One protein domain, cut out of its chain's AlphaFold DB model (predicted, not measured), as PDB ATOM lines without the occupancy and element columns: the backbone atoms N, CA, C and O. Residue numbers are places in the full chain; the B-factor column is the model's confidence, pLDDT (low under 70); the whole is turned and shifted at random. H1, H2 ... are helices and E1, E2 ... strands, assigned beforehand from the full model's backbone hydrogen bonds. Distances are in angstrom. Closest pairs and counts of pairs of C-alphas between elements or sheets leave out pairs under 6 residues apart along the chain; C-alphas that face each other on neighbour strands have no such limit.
ATOM      1  N   GLN A 311      54.278  88.238   2.008       76.12
ATOM      2  CA  GLN A 311      52.997  88.653   2.595       76.12
ATOM      3  C   GLN A 311      52.169  89.522   1.630       76.12
ATOM      4  O   GLN A 311      50.948  89.376   1.577       76.12
ATOM      5  N   TYR A 312      52.798  90.413   0.853       76.81
ATOM      6  CA  TYR A 312      52.110  91.173  -0.198       76.81
ATOM      7  C   TYR A 312      51.682  90.287  -1.376       76.81
ATOM      8  O   TYR A 312      50.575  90.475  -1.881       76.81
ATOM      9  N   ARG A 313      52.494  89.298  -1.780       78.62
ATOM     10  CA  ARG A 313      52.142  88.317  -2.823       78.62
ATOM     11  C   ARG A 313      50.908  87.510  -2.422       78.62
ATOM     12  O   ARG A 313      49.930  87.498  -3.164       78.62
ATOM     13  N   ILE A 314      50.919  86.929  -1.220       80.31
ATOM     14  CA  ILE A 314      49.799  86.157  -0.663       80.31
ATOM     15  C   ILE A 314      48.540  87.029  -0.587       80.31
ATOM     16  O   ILE A 314      47.491  86.615  -1.071       80.31
ATOM     17  N   LYS A 315      48.635  88.267  -0.077       80.00
ATOM     18  CA  LYS A 315      47.499  89.209  -0.066       80.00
ATOM     19  C   LYS A 315      46.967  89.494  -1.471       80.00
ATOM     20  O   LYS A 315      45.756  89.446  -1.669       80.00
ATOM     21  N   GLY A 316      47.843  89.750  -2.444       82.50
ATOM     22  CA  GLY A 316      47.459  89.978  -3.840       82.50
ATOM     23  C   GLY A 316      46.723  88.785  -4.456       82.50
ATOM     24  O   GLY A 316      45.687  88.962  -5.096       82.50
ATOM     25  N   GLU A 317      47.201  87.565  -4.205       86.38
ATOM     26  CA  GLU A 317      46.543  86.325  -4.638       86.38
ATOM     27  C   GLU A 317      45.191  86.114  -3.942       86.38
ATOM     28  O   GLU A 317      44.209  85.774  -4.606       86.38
ATOM     29  N   THR A 318      45.090  86.397  -2.638       85.19
ATOM     30  CA  THR A 318      43.823  86.359  -1.893       85.19
ATOM     31  C   THR A 318      42.807  87.356  -2.454       85.19
ATOM     32  O   THR A 318      41.666  86.974  -2.717       85.19
ATOM     33  N   ILE A 319      43.202  88.615  -2.685       86.00
ATOM     34  CA  ILE A 319      42.333  89.655  -3.262       86.00
ATOM     35  C   ILE A 319      41.870  89.237  -4.660       86.00
ATOM     36  O   ILE A 319      40.678  89.331  -4.958       86.00
ATOM     37  N   LYS A 320      42.780  88.723  -5.498       87.25
ATOM     38  CA  LYS A 320      42.458  88.228  -6.841       87.25
ATOM     39  C   LYS A 320      41.434  87.088  -6.792       87.25
ATOM     40  O   LYS A 320      40.401  87.191  -7.446       87.25
ATOM     41  N   ARG A 321      41.650  86.069  -5.953       89.50
ATOM     42  CA  ARG A 321      40.712  84.946  -5.763       89.50
ATOM     43  C   ARG A 321      39.326  85.433  -5.313       89.50
ATOM     44  O   ARG A 321      38.320  85.054  -5.908       89.50
ATOM     45  N   ARG A 322      39.267  86.320  -4.309       88.81
ATOM     46  CA  ARG A 322      38.009  86.910  -3.801       88.81
ATOM     47  C   ARG A 322      37.286  87.734  -4.884       88.81
ATOM     48  O   ARG A 322      36.070  87.625  -5.025       88.81
ATOM     49  N   THR A 323      38.034  88.494  -5.688       88.94
ATOM     50  CA  THR A 323      37.535  89.269  -6.844       88.94
ATOM     51  C   THR A 323      36.932  88.354  -7.915       88.94
ATOM     52  O   THR A 323      35.817  88.595  -8.376       88.94
ATOM     53  N   GLU A 324      37.627  87.276  -8.289       91.12
ATOM     54  CA  GLU A 324      37.150  86.284  -9.264       91.12
ATOM     55  C   GLU A 324      35.880  85.572  -8.765       91.12
ATOM     56  O   GLU A 324      34.913  85.418  -9.517       91.12
ATOM     57  N   GLN A 325      35.822  85.220  -7.476       89.88
ATOM     58  CA  GLN A 325      34.631  84.635  -6.853       89.88
ATOM     59  C   GLN A 325      33.438  85.607  -6.875       89.88
ATOM     60  O   GLN A 325      32.374  85.232  -7.362       89.88
ATOM     61  N   LEU A 326      33.603  86.867  -6.459       90.44
ATOM     62  CA  LEU A 326      32.531  87.874  -6.536       90.44
ATOM     63  C   LEU A 326      32.054  88.114  -7.976       90.44
ATOM     64  O   LEU A 326      30.849  88.135  -8.230       90.44
ATOM     65  N   THR A 327      32.986  88.213  -8.925       89.88
ATOM     66  CA  THR A 327      32.670  88.393 -10.350       89.88
ATOM     67  C   THR A 327      31.869  87.207 -10.897       89.88
ATOM     68  O   THR A 327      30.871  87.405 -11.585       89.88
ATOM     69  N   SER A 328      32.239  85.965 -10.552       90.38
ATOM     70  CA  SER A 328      31.505  84.763 -10.992       90.38
ATOM     71  C   SER A 328      30.121  84.606 -10.346       90.38
ATOM     72  O   SER A 328      29.218  84.044 -10.966       90.38
ATOM     73  N   LEU A 329      29.913  85.167  -9.150       90.25
ATOM     74  CA  LEU A 329      28.597  85.298  -8.511       90.25
ATOM     75  C   LEU A 329      27.726  86.410  -9.138       90.25
ATOM     76  O   LEU A 329      26.528  86.487  -8.853       90.25
ATOM     77  N   GLY A 330      28.310  87.235 -10.014       90.00
ATOM     78  CA  GLY A 330      27.652  88.324 -10.733       90.00
ATOM     79  C   GLY A 330      27.715  89.684 -10.033       90.00
ATOM     80  O   GLY A 330      26.951  90.572 -10.404       90.00
ATOM     81  N   PHE A 331      28.571  89.859  -9.019       92.56
ATOM     82  CA  PHE A 331      28.809  91.177  -8.427       92.56
ATOM     83  C   PHE A 331      29.645  92.043  -9.379       92.56
ATOM     84  O   PHE A 331      30.615  91.569  -9.972       92.56
ATOM     85  N   ALA A 332      29.308  93.328  -9.461       90.38
ATOM     86  CA  ALA A 332      30.063  94.343 -10.188       90.38
ATOM     87  C   ALA A 332      30.715  95.336  -9.213       90.38
ATOM     88  O   ALA A 332      30.178  95.609  -8.138       90.38
ATOM     89  N   LEU A 333      31.875  95.881  -9.591       89.06
ATOM     90  CA  LEU A 333      32.560  96.930  -8.836       89.06
ATOM     91  C   LEU A 333      32.052  98.312  -9.276       89.06
ATOM     92  O   LEU A 333      32.448  98.826 -10.319       89.06
ATOM     93  N   GLU A 334      31.220  98.936  -8.448       86.56
ATOM     94  CA  GLU A 334      30.588 100.230  -8.703       86.56
ATOM     95  C   GLU A 334      30.907 101.216  -7.570       86.56
ATOM     96  O   GLU A 334      30.764 100.909  -6.388       86.56
ATOM     97  N   GLY A 335      31.400 102.415  -7.903       83.19
ATOM     98  CA  GLY A 335      31.707 103.451  -6.902       83.19
ATOM     99  C   GLY A 335      32.700 103.023  -5.805       83.19
ATOM    100  O   GLY A 335      32.650 103.545  -4.693       83.19
ATOM    101  N   GLY A 336      33.575 102.049  -6.087       84.44
ATOM    102  CA  GLY A 336      34.503 101.478  -5.105       84.44
ATOM    103  C   GLY A 336      33.889 100.427  -4.171       84.44
ATOM    104  O   GLY A 336      34.509 100.087  -3.160       84.44
ATOM    105  N   LYS A 337      32.699  99.899  -4.483       88.94
ATOM    106  CA  LYS A 337      32.045  98.801  -3.759       88.94
ATOM    107  C   LYS A 337      31.598  97.700  -4.721       88.94
ATOM    108  O   LYS A 337      31.116  97.980  -5.808       88.94
ATOM    109  N   TRP A 338      31.715  96.452  -4.297       89.06
ATOM    110  CA  TRP A 338      31.084  95.313  -4.946       89.06
ATOM    111  C   TRP A 338      29.604  95.281  -4.577       89.06
ATOM    112  O   TRP A 338      29.259  95.231  -3.391       89.06
ATOM    113  N   ALA A 339      28.744  95.314  -5.589       88.81
ATOM    114  CA  ALA A 339      27.292  95.261  -5.467       88.81
ATOM    115  C   ALA A 339      26.717  94.195  -6.413       88.81
ATOM    116  O   ALA A 339      27.309  93.892  -7.449       88.81
ATOM    117  N   TYR A 340      25.568  93.626  -6.051       90.06
ATOM    118  CA  TYR A 340      24.800  92.707  -6.890       90.06
ATOM    119  C   TYR A 340      23.364  93.254  -7.026       90.06
ATOM    120  O   TYR A 340      22.825  93.728  -6.022       90.06
ATOM    121  N   PRO A 341      22.732  93.211  -8.217       83.44
ATOM    122  CA  PRO A 341      21.369  93.713  -8.408       83.44
ATOM    123  C   PRO A 341      20.365  93.092  -7.429       83.44
ATOM    124  O   PRO A 341      20.344  91.879  -7.240       83.44
ATOM    125  N   ASP A 342      19.527  93.919  -6.810       81.88
ATOM    126  CA  ASP A 342      18.497  93.501  -5.845       81.88
ATOM    127  C   ASP A 342      19.026  92.827  -4.552       81.88
ATOM    128  O   ASP A 342      18.248  92.225  -3.809       81.88
ATOM    129  N   TYR A 343      20.330  92.938  -4.244       86.62
ATOM    130  CA  TYR A 343      20.922  92.471  -2.982       86.62
ATOM    131  C   TYR A 343      21.510  93.631  -2.165       86.62
ATOM    132  O   TYR A 343      22.532  94.214  -2.524       86.62
ATOM    133  N   ASP A 344      20.891  93.933  -1.019       82.12
ATOM    134  CA  ASP A 344      21.183  95.135  -0.216       82.12
ATOM    135  C   ASP A 344      22.603  95.190   0.390       82.12
ATOM    136  O   ASP A 344      23.077  96.257   0.792       82.12
ATOM    137  N   LYS A 345      23.305  94.051   0.493       83.94
ATOM    138  CA  LYS A 345      24.655  93.994   1.075       83.94
ATOM    139  C   LYS A 345      25.719  94.296   0.016       83.94
ATOM    140  O   LYS A 345      25.974  93.490  -0.876       83.94
ATOM    141  N   THR A 346      26.409  95.423   0.191       84.44
ATOM    142  CA  THR A 346      27.587  95.813  -0.607       84.44
ATOM    143  C   THR A 346      28.887  95.600   0.170       84.44
ATOM    144  O   THR A 346      28.922  95.780   1.388       84.44
ATOM    145  N   ILE A 347      29.973  95.262  -0.529       82.62
ATOM    146  CA  ILE A 347      31.311  95.091   0.063       82.62
ATOM    147  C   ILE A 347      32.219  96.215  -0.453       82.62
ATOM    148  O   ILE A 347      32.419  96.304  -1.661       82.62
ATOM    149  N   PRO A 348      32.810  97.083   0.387       83.25
ATOM    150  CA  PRO A 348      33.796  98.052  -0.095       83.25
ATOM    151  C   PRO A 348      35.012  97.330  -0.692       83.25
ATOM    152  O   PRO A 348      35.432  96.308  -0.162       83.25
ATOM    153  N   ASN A 349      35.613  97.858  -1.761       80.31
ATOM    154  CA  ASN A 349      36.729  97.186  -2.440       80.31
ATOM    155  C   ASN A 349      37.944  96.982  -1.518       80.31
ATOM    156  O   ASN A 349      38.554  95.920  -1.520       80.31
ATOM    157  N   SER A 350      38.227  97.954  -0.645       78.12
ATOM    158  CA  SER A 350      39.217  97.814   0.432       78.12
ATOM    159  C   SER A 350      38.826  96.762   1.482       78.12
ATOM    160  O   SER A 350      39.685  96.168   2.123       78.12
ATOM    161  N   GLY A 351      37.533  96.463   1.631       71.00
ATOM    162  CA  GLY A 351      37.016  95.383   2.476       71.00
ATOM    163  C   GLY A 351      37.527  93.996   2.082       71.00
ATOM    164  O   GLY A 351      37.686  93.151   2.962       71.00
ATOM    165  N   LEU A 352      37.886  93.786   0.806       76.56
ATOM    166  CA  LEU A 352      38.534  92.550   0.353       76.56
ATOM    167  C   LEU A 352      39.899  92.318   1.014       76.56
ATOM    168  O   LEU A 352      40.310  91.166   1.145       76.56
ATOM    169  N   GLU A 353      40.574  93.383   1.456       67.19
ATOM    170  CA  GLU A 353      41.835  93.325   2.207       67.19
ATOM    171  C   GLU A 353      41.605  93.223   3.725       67.19
ATOM    172  O   GLU A 353      42.435  92.663   4.444       67.19
ATOM    173  N   TYR A 354      40.486  93.762   4.226       63.84
ATOM    174  CA  TYR A 354      40.208  93.883   5.663       63.84
ATOM    175  C   TYR A 354      39.510  92.680   6.307       63.84
ATOM    176  O   TYR A 354      39.529  92.580   7.537       63.84
ATOM    177  N   TRP A 355      38.946  91.748   5.532       71.12
ATOM    178  CA  TRP A 355      38.564  90.438   6.071       71.12
ATOM    179  C   TRP A 355      39.815  89.659   6.475       71.12
ATOM    180  O   TRP A 355      40.479  89.036   5.637       71.12
ATOM    181  N   ARG A 356      40.117  89.733   7.779       59.53
ATOM    182  CA  ARG A 356      41.303  89.157   8.437       59.53
ATOM    183  C   ARG A 356      41.383  87.636   8.313       59.53
ATOM    184  O   ARG A 356      42.467  87.082   8.444       59.53
ATOM    185  N   GLU A 357      40.251  86.991   8.062       72.00
ATOM    186  CA  GLU A 357      40.114  85.551   7.890       72.00
ATOM    187  C   GLU A 357      39.260  85.262   6.651       72.00
ATOM    188  O   GLU A 357      38.309  85.993   6.364       72.00
ATOM    189  N   ASP A 358      39.569  84.178   5.933       77.12
ATOM    190  CA  ASP A 358      38.746  83.701   4.810       77.12
ATOM    191  C   ASP A 358      37.324  83.311   5.252       77.12
ATOM    192  O   ASP A 358      36.371  83.540   4.509       77.12
ATOM    193  N   SER A 359      37.165  82.866   6.505       81.56
ATOM    194  CA  SER A 359      35.887  82.530   7.151       81.56
ATOM    195  C   SER A 359      34.806  83.610   6.982       81.56
ATOM    196  O   SER A 359      33.636  83.296   6.760       81.56
ATOM    197  N   GLN A 360      35.190  84.890   7.041       83.31
ATOM    198  CA  GLN A 360      34.268  86.024   6.912       83.31
ATOM    199  C   GLN A 360      33.763  86.196   5.476       83.31
ATOM    200  O   GLN A 360      32.591  86.518   5.268       83.31
ATOM    201  N   PHE A 361      34.625  85.953   4.486       87.81
ATOM    202  CA  PHE A 361      34.234  85.990   3.081       87.81
ATOM    203  C   PHE A 361      33.387  84.774   2.704       87.81
ATOM    204  O   PHE A 361      32.344  84.928   2.072       87.81
ATOM    205  N   ASP A 362      33.791  83.584   3.145       87.44
ATOM    206  CA  ASP A 362      33.072  82.345   2.853       87.44
ATOM    207  C   ASP A 362      31.663  82.363   3.471       87.44
ATOM    208  O   ASP A 362      30.702  81.921   2.837       87.44
ATOM    209  N   SER A 363      31.500  82.967   4.659       88.12
ATOM    210  CA  SER A 363      30.182  83.230   5.255       88.12
ATOM    211  C   SER A 363      29.333  84.163   4.387       88.12
ATOM    212  O   SER A 363      28.173  83.851   4.121       88.12
ATOM    213  N   PHE A 364      29.895  85.267   3.876       88.31
ATOM    214  CA  PHE A 364      29.181  86.167   2.959       88.31
ATOM    215  C   PHE A 364      28.747  85.450   1.669       88.31
ATOM    216  O   PHE A 364      27.598  85.575   1.240       88.31
ATOM    217  N   VAL A 365      29.645  84.672   1.057       90.06
ATOM    218  CA  VAL A 365      29.358  83.900  -0.163       90.06
ATOM    219  C   VAL A 365      28.260  82.862   0.094       90.06
ATOM    220  O   VAL A 365      27.350  82.713  -0.725       90.06
ATOM    221  N   SER A 366      28.298  82.186   1.244       90.56
ATOM    222  CA  SER A 366      27.268  81.237   1.677       90.56
ATOM    223  C   SER A 366      25.907  81.918   1.876       90.56
ATOM    224  O   SER A 366      24.909  81.481   1.299       90.56
ATOM    225  N   GLU A 367      25.857  83.045   2.596       90.25
ATOM    226  CA  GLU A 367      24.639  83.849   2.786       90.25
ATOM    227  C   GLU A 367      24.019  84.296   1.453       90.25
ATOM    228  O   GLU A 367      22.810  84.156   1.255       90.25
ATOM    229  N   PHE A 368      24.832  84.796   0.519       91.88
ATOM    230  CA  PHE A 368      24.368  85.188  -0.814       91.88
ATOM    231  C   PHE A 368      23.834  83.996  -1.623       91.88
ATOM    232  O   PHE A 368      22.802  84.103  -2.289       91.88
ATOM    233  N   THR A 369      24.505  82.844  -1.548       90.25
ATOM    234  CA  THR A 369      24.102  81.624  -2.269       90.25
ATOM    235  C   THR A 369      22.789  81.052  -1.720       90.25
ATOM    236  O   THR A 369      21.930  80.609  -2.490       90.25
ATOM    237  N   ASN A 370      22.580  81.135  -0.403       91.06
ATOM    238  CA  ASN A 370      21.314  80.780   0.237       91.06
ATOM    239  C   ASN A 370      20.189  81.729  -0.201       91.06
ATOM    240  O   ASN A 370      19.166  81.258  -0.696       91.06
ATOM    241  N   TRP A 371      20.409  83.047  -0.159       92.12
ATOM    242  CA  TRP A 371      19.440  84.044  -0.640       92.12
ATOM    243  C   TRP A 371      19.063  83.847  -2.122       92.12
ATOM    244  O   TRP A 371      17.883  83.845  -2.474       92.12
ATOM    245  N   LYS A 372      20.044  83.584  -2.998       89.12
ATOM    246  CA  LYS A 372      19.818  83.201  -4.409       89.12
ATOM    247  C   LYS A 372      18.909  81.974  -4.539       89.12
ATOM    248  O   LYS A 372      18.053  81.925  -5.422       89.12
ATOM    249  N   THR A 373      19.101  80.985  -3.668       89.81
ATOM    250  CA  THR A 373      18.319  79.741  -3.651       89.81
ATOM    251  C   THR A 373      16.892  79.986  -3.157       89.81
ATOM    252  O   THR A 373      15.942  79.471  -3.747       89.81
ATOM    253  N   GLU A 374      16.716  80.823  -2.133       90.50
ATOM    254  CA  GLU A 374      15.409  81.261  -1.636       90.50
ATOM    255  C   GLU A 374      14.622  82.022  -2.711       90.50
ATOM    256  O   GLU A 374      13.475  81.668  -2.976       90.50
ATOM    257  N   GLN A 375      15.251  82.973  -3.412       88.56
ATOM    258  CA  GLN A 375      14.645  83.685  -4.545       88.56
ATOM    259  C   GLN A 375      14.213  82.730  -5.668       88.56
ATOM    260  O   GLN A 375      13.086  82.804  -6.163       88.56
ATOM    261  N   ALA A 376      15.069  81.773  -6.042       87.19
ATOM    262  CA  ALA A 376      14.739  80.772  -7.058       87.19
ATOM    263  C   ALA A 376      13.572  79.856  -6.636       87.19
ATOM    264  O   ALA A 376      12.778  79.434  -7.481       87.19
ATOM    265  N   ASN A 377      13.447  79.547  -5.343       89.19
ATOM    266  CA  ASN A 377      12.340  78.755  -4.808       89.19
ATOM    267  C   ASN A 377      11.043  79.573  -4.707       89.19
ATOM    268  O   ASN A 377       9.987  79.070  -5.087       89.19
ATOM    269  N   ALA A 378      11.118  80.840  -4.291       85.88
ATOM    270  CA  ALA A 378       9.984  81.762  -4.271       85.88
ATOM    271  C   ALA A 378       9.411  81.987  -5.682       85.88
ATOM    272  O   ALA A 378       8.198  81.917  -5.869       85.88
ATOM    273  N   ALA A 379      10.271  82.153  -6.694       86.19
ATOM    274  CA  ALA A 379       9.854  82.268  -8.091       86.19
ATOM    275  C   ALA A 379       9.132  81.003  -8.599       86.19
ATOM    276  O   ALA A 379       8.077  81.106  -9.227       86.19
ATOM    277  N   LYS A 380       9.643  79.805  -8.277       88.81
ATOM    278  CA  LYS A 380       8.973  78.528  -8.603       88.81
ATOM    279  C   LYS A 380       7.619  78.390  -7.908       88.81
ATOM    280  O   LYS A 380       6.671  77.913  -8.529       88.81
ATOM    281  N   GLN A 381       7.519  78.805  -6.643       87.19
ATOM    282  CA  GLN A 381       6.257  78.779  -5.906       87.19
ATOM    283  C   GLN A 381       5.241  79.750  -6.522       87.19
ATOM    284  O   GLN A 381       4.108  79.354  -6.773       87.19
ATOM    285  N   ALA A 382       5.658  80.970  -6.871       85.12
ATOM    286  CA  ALA A 382       4.803  81.940  -7.552       85.12
ATOM    287  C   ALA A 382       4.301  81.425  -8.917       85.12
ATOM    288  O   ALA A 382       3.120  81.572  -9.232       85.12
ATOM    289  N   GLU A 383       5.152  80.759  -9.706       87.06
ATOM    290  CA  GLU A 383       4.746  80.134 -10.974       87.06
ATOM    291  C   GLU A 383       3.757  78.968 -10.754       87.06
ATOM    292  O   GLU A 383       2.804  78.790 -11.521       87.06
ATOM    293  N   ALA A 384       3.953  78.172  -9.696       87.56
ATOM    294  CA  ALA A 384       3.035  77.100  -9.313       87.56
ATOM    295  C   ALA A 384       1.671  77.649  -8.857       87.56
ATOM    296  O   ALA A 384       0.634  77.153  -9.305       87.56
ATOM    297  N   ASP A 385       1.664  78.708  -8.046       86.62
ATOM    298  CA  ASP A 385       0.459  79.377  -7.556       86.62
ATOM    299  C   ASP A 385      -0.307  80.072  -8.694       86.62
ATOM    300  O   ASP A 385      -1.539  80.008  -8.750       86.62
ATOM    301  N   GLU A 386       0.390  80.676  -9.663       88.88
ATOM    302  CA  GLU A 386      -0.242  81.253 -10.853       88.88
ATOM    303  C   GLU A 386      -0.876  80.165 -11.741       88.88
ATOM    304  O   GLU A 386      -2.011  80.317 -12.207       88.88
ATOM    305  N   LYS A 387      -0.197  79.023 -11.933       88.88
ATOM    306  CA  LYS A 387      -0.768  77.854 -12.630       88.88
ATOM    307  C   LYS A 387      -1.976  77.283 -11.881       88.88
ATOM    308  O   LYS A 387      -2.969  76.928 -12.522       88.88
ATOM    309  N   ALA A 388      -1.931  77.232 -10.549       85.19
ATOM    310  CA  ALA A 388      -3.046  76.793  -9.714       85.19
ATOM    311  C   ALA A 388      -4.256  77.735  -9.841       85.19
ATOM    312  O   ALA A 388      -5.368  77.257 -10.077       85.19
ATOM    313  N   ARG A 389      -4.045  79.060  -9.797       86.69
ATOM    314  CA  ARG A 389      -5.089  80.072 -10.053       86.69
ATOM    315  C   ARG A 389      -5.703  79.918 -11.444       86.69
ATOM    316  O   ARG A 389      -6.910  79.723 -11.548       86.69
ATOM    317  N   LYS A 390      -4.884  79.867 -12.503       88.06
ATOM    318  CA  LYS A 390      -5.359  79.669 -13.890       88.06
ATOM    319  C   LYS A 390      -6.172  78.377 -14.056       88.06
ATOM    320  O   LYS A 390      -7.142  78.355 -14.817       88.06
ATOM    321  N   LYS A 391      -5.816  77.300 -13.344       89.19
ATOM    322  CA  LYS A 391      -6.607  76.058 -13.316       89.19
ATOM    323  C   LYS A 391      -7.942  76.249 -12.586       89.19
ATOM    324  O   LYS A 391      -8.973  75.865 -13.134       89.19
TER     325      LYS A 391
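AT A GLANCE: This is residues 311 to 391 of the 452 residues of an uncharacterized protein of Fibrella aestuarina BUZ 2 (UniProt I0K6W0). A small three-stranded sheet, E1 E2 E3, and two nearly parallel helices beside it, H1 and the much longer H3, make a small body, and residues 373 to 391 of H3 stick out from it as a long straight arm. H1 and H3 run the same way but are shifted along their length, and the short helix H2 lies at the turn that leads from the sheet into H3. The printed part has 81 residues, with three named helices and three named strands in the order H1 E1 E2 E3 H2 H3; the sheet, in the order E1 E2 E3, is antiparallel, and the class is mostly helix. The whole is loose, with a radius of gyration of the C-alphas of 16.9 A and spans of 63 by 25 by 17 A, and the arm makes much of the length.

HOW THE PARTS SIT: H1, residues 311 to 328, only grazes the sheet with its residues 323 to 327; its closest C-alphas to E2, residues 337 to 340, are those of Leu 326 and Trp 338, 7.7 A apart. E1, residues 332 to 334, E2 and E3, residues 343 to 348, form a meander, each strand the antiparallel neighbour of the one before. E1 and E2 are a hairpin at 133 degrees, with N 334 and O 337 within hydrogen-bond range at 2.8 A. E2 and E3 are a hairpin at 158 degrees, with N 338 and O 347 within range at 2.7 A. H2, residues 351 to 354, touches H1, which meets it with residues 315 to 323 alone; the closest C-alphas are those of Ile 319 and Leu 352, 6.0 A apart. H3, residues 358 to 391, is close to but not clearly touching H1, at a shallow tilt of 2 degrees, the same way; the closest C-alphas are those of Arg 322 and Phe 361, 7.9 A apart. H3 only grazes the sheet with residues 364 to 372, and H3 and E3 are near each other. H2 and H3 are apart, but only just, at 8.3 A. Every O i to N i+4 pair is within hydrogen-bond range in H1 and H3; H2 is too short for such a pair.

IN THESE COORDINATES: H1 begins at C-alpha 311 (52.997, 88.653, 2.595) and is 25.7 A long. E1 is 6.1 A long, E2 10.0 A, E3 14.3 A and H2 4.8 A. H3 begins at C-alpha 358 (38.746, 83.701, 4.810), ends at C-alpha 391 (-6.607, 76.058, -13.316) and is 49.4 A long.

THE WHOLE: The C-alphas farthest apart are those of Gln 311 and Lys 391, 63.0 A. Without residues 373 to 391, which stand free, the body spans 36 by 24 by 18 A. The five links are tight, and the printed part has no cut. The mean pLDDT of the printed part is 85.1; residues 353 to 354 and residue 356 are under 70.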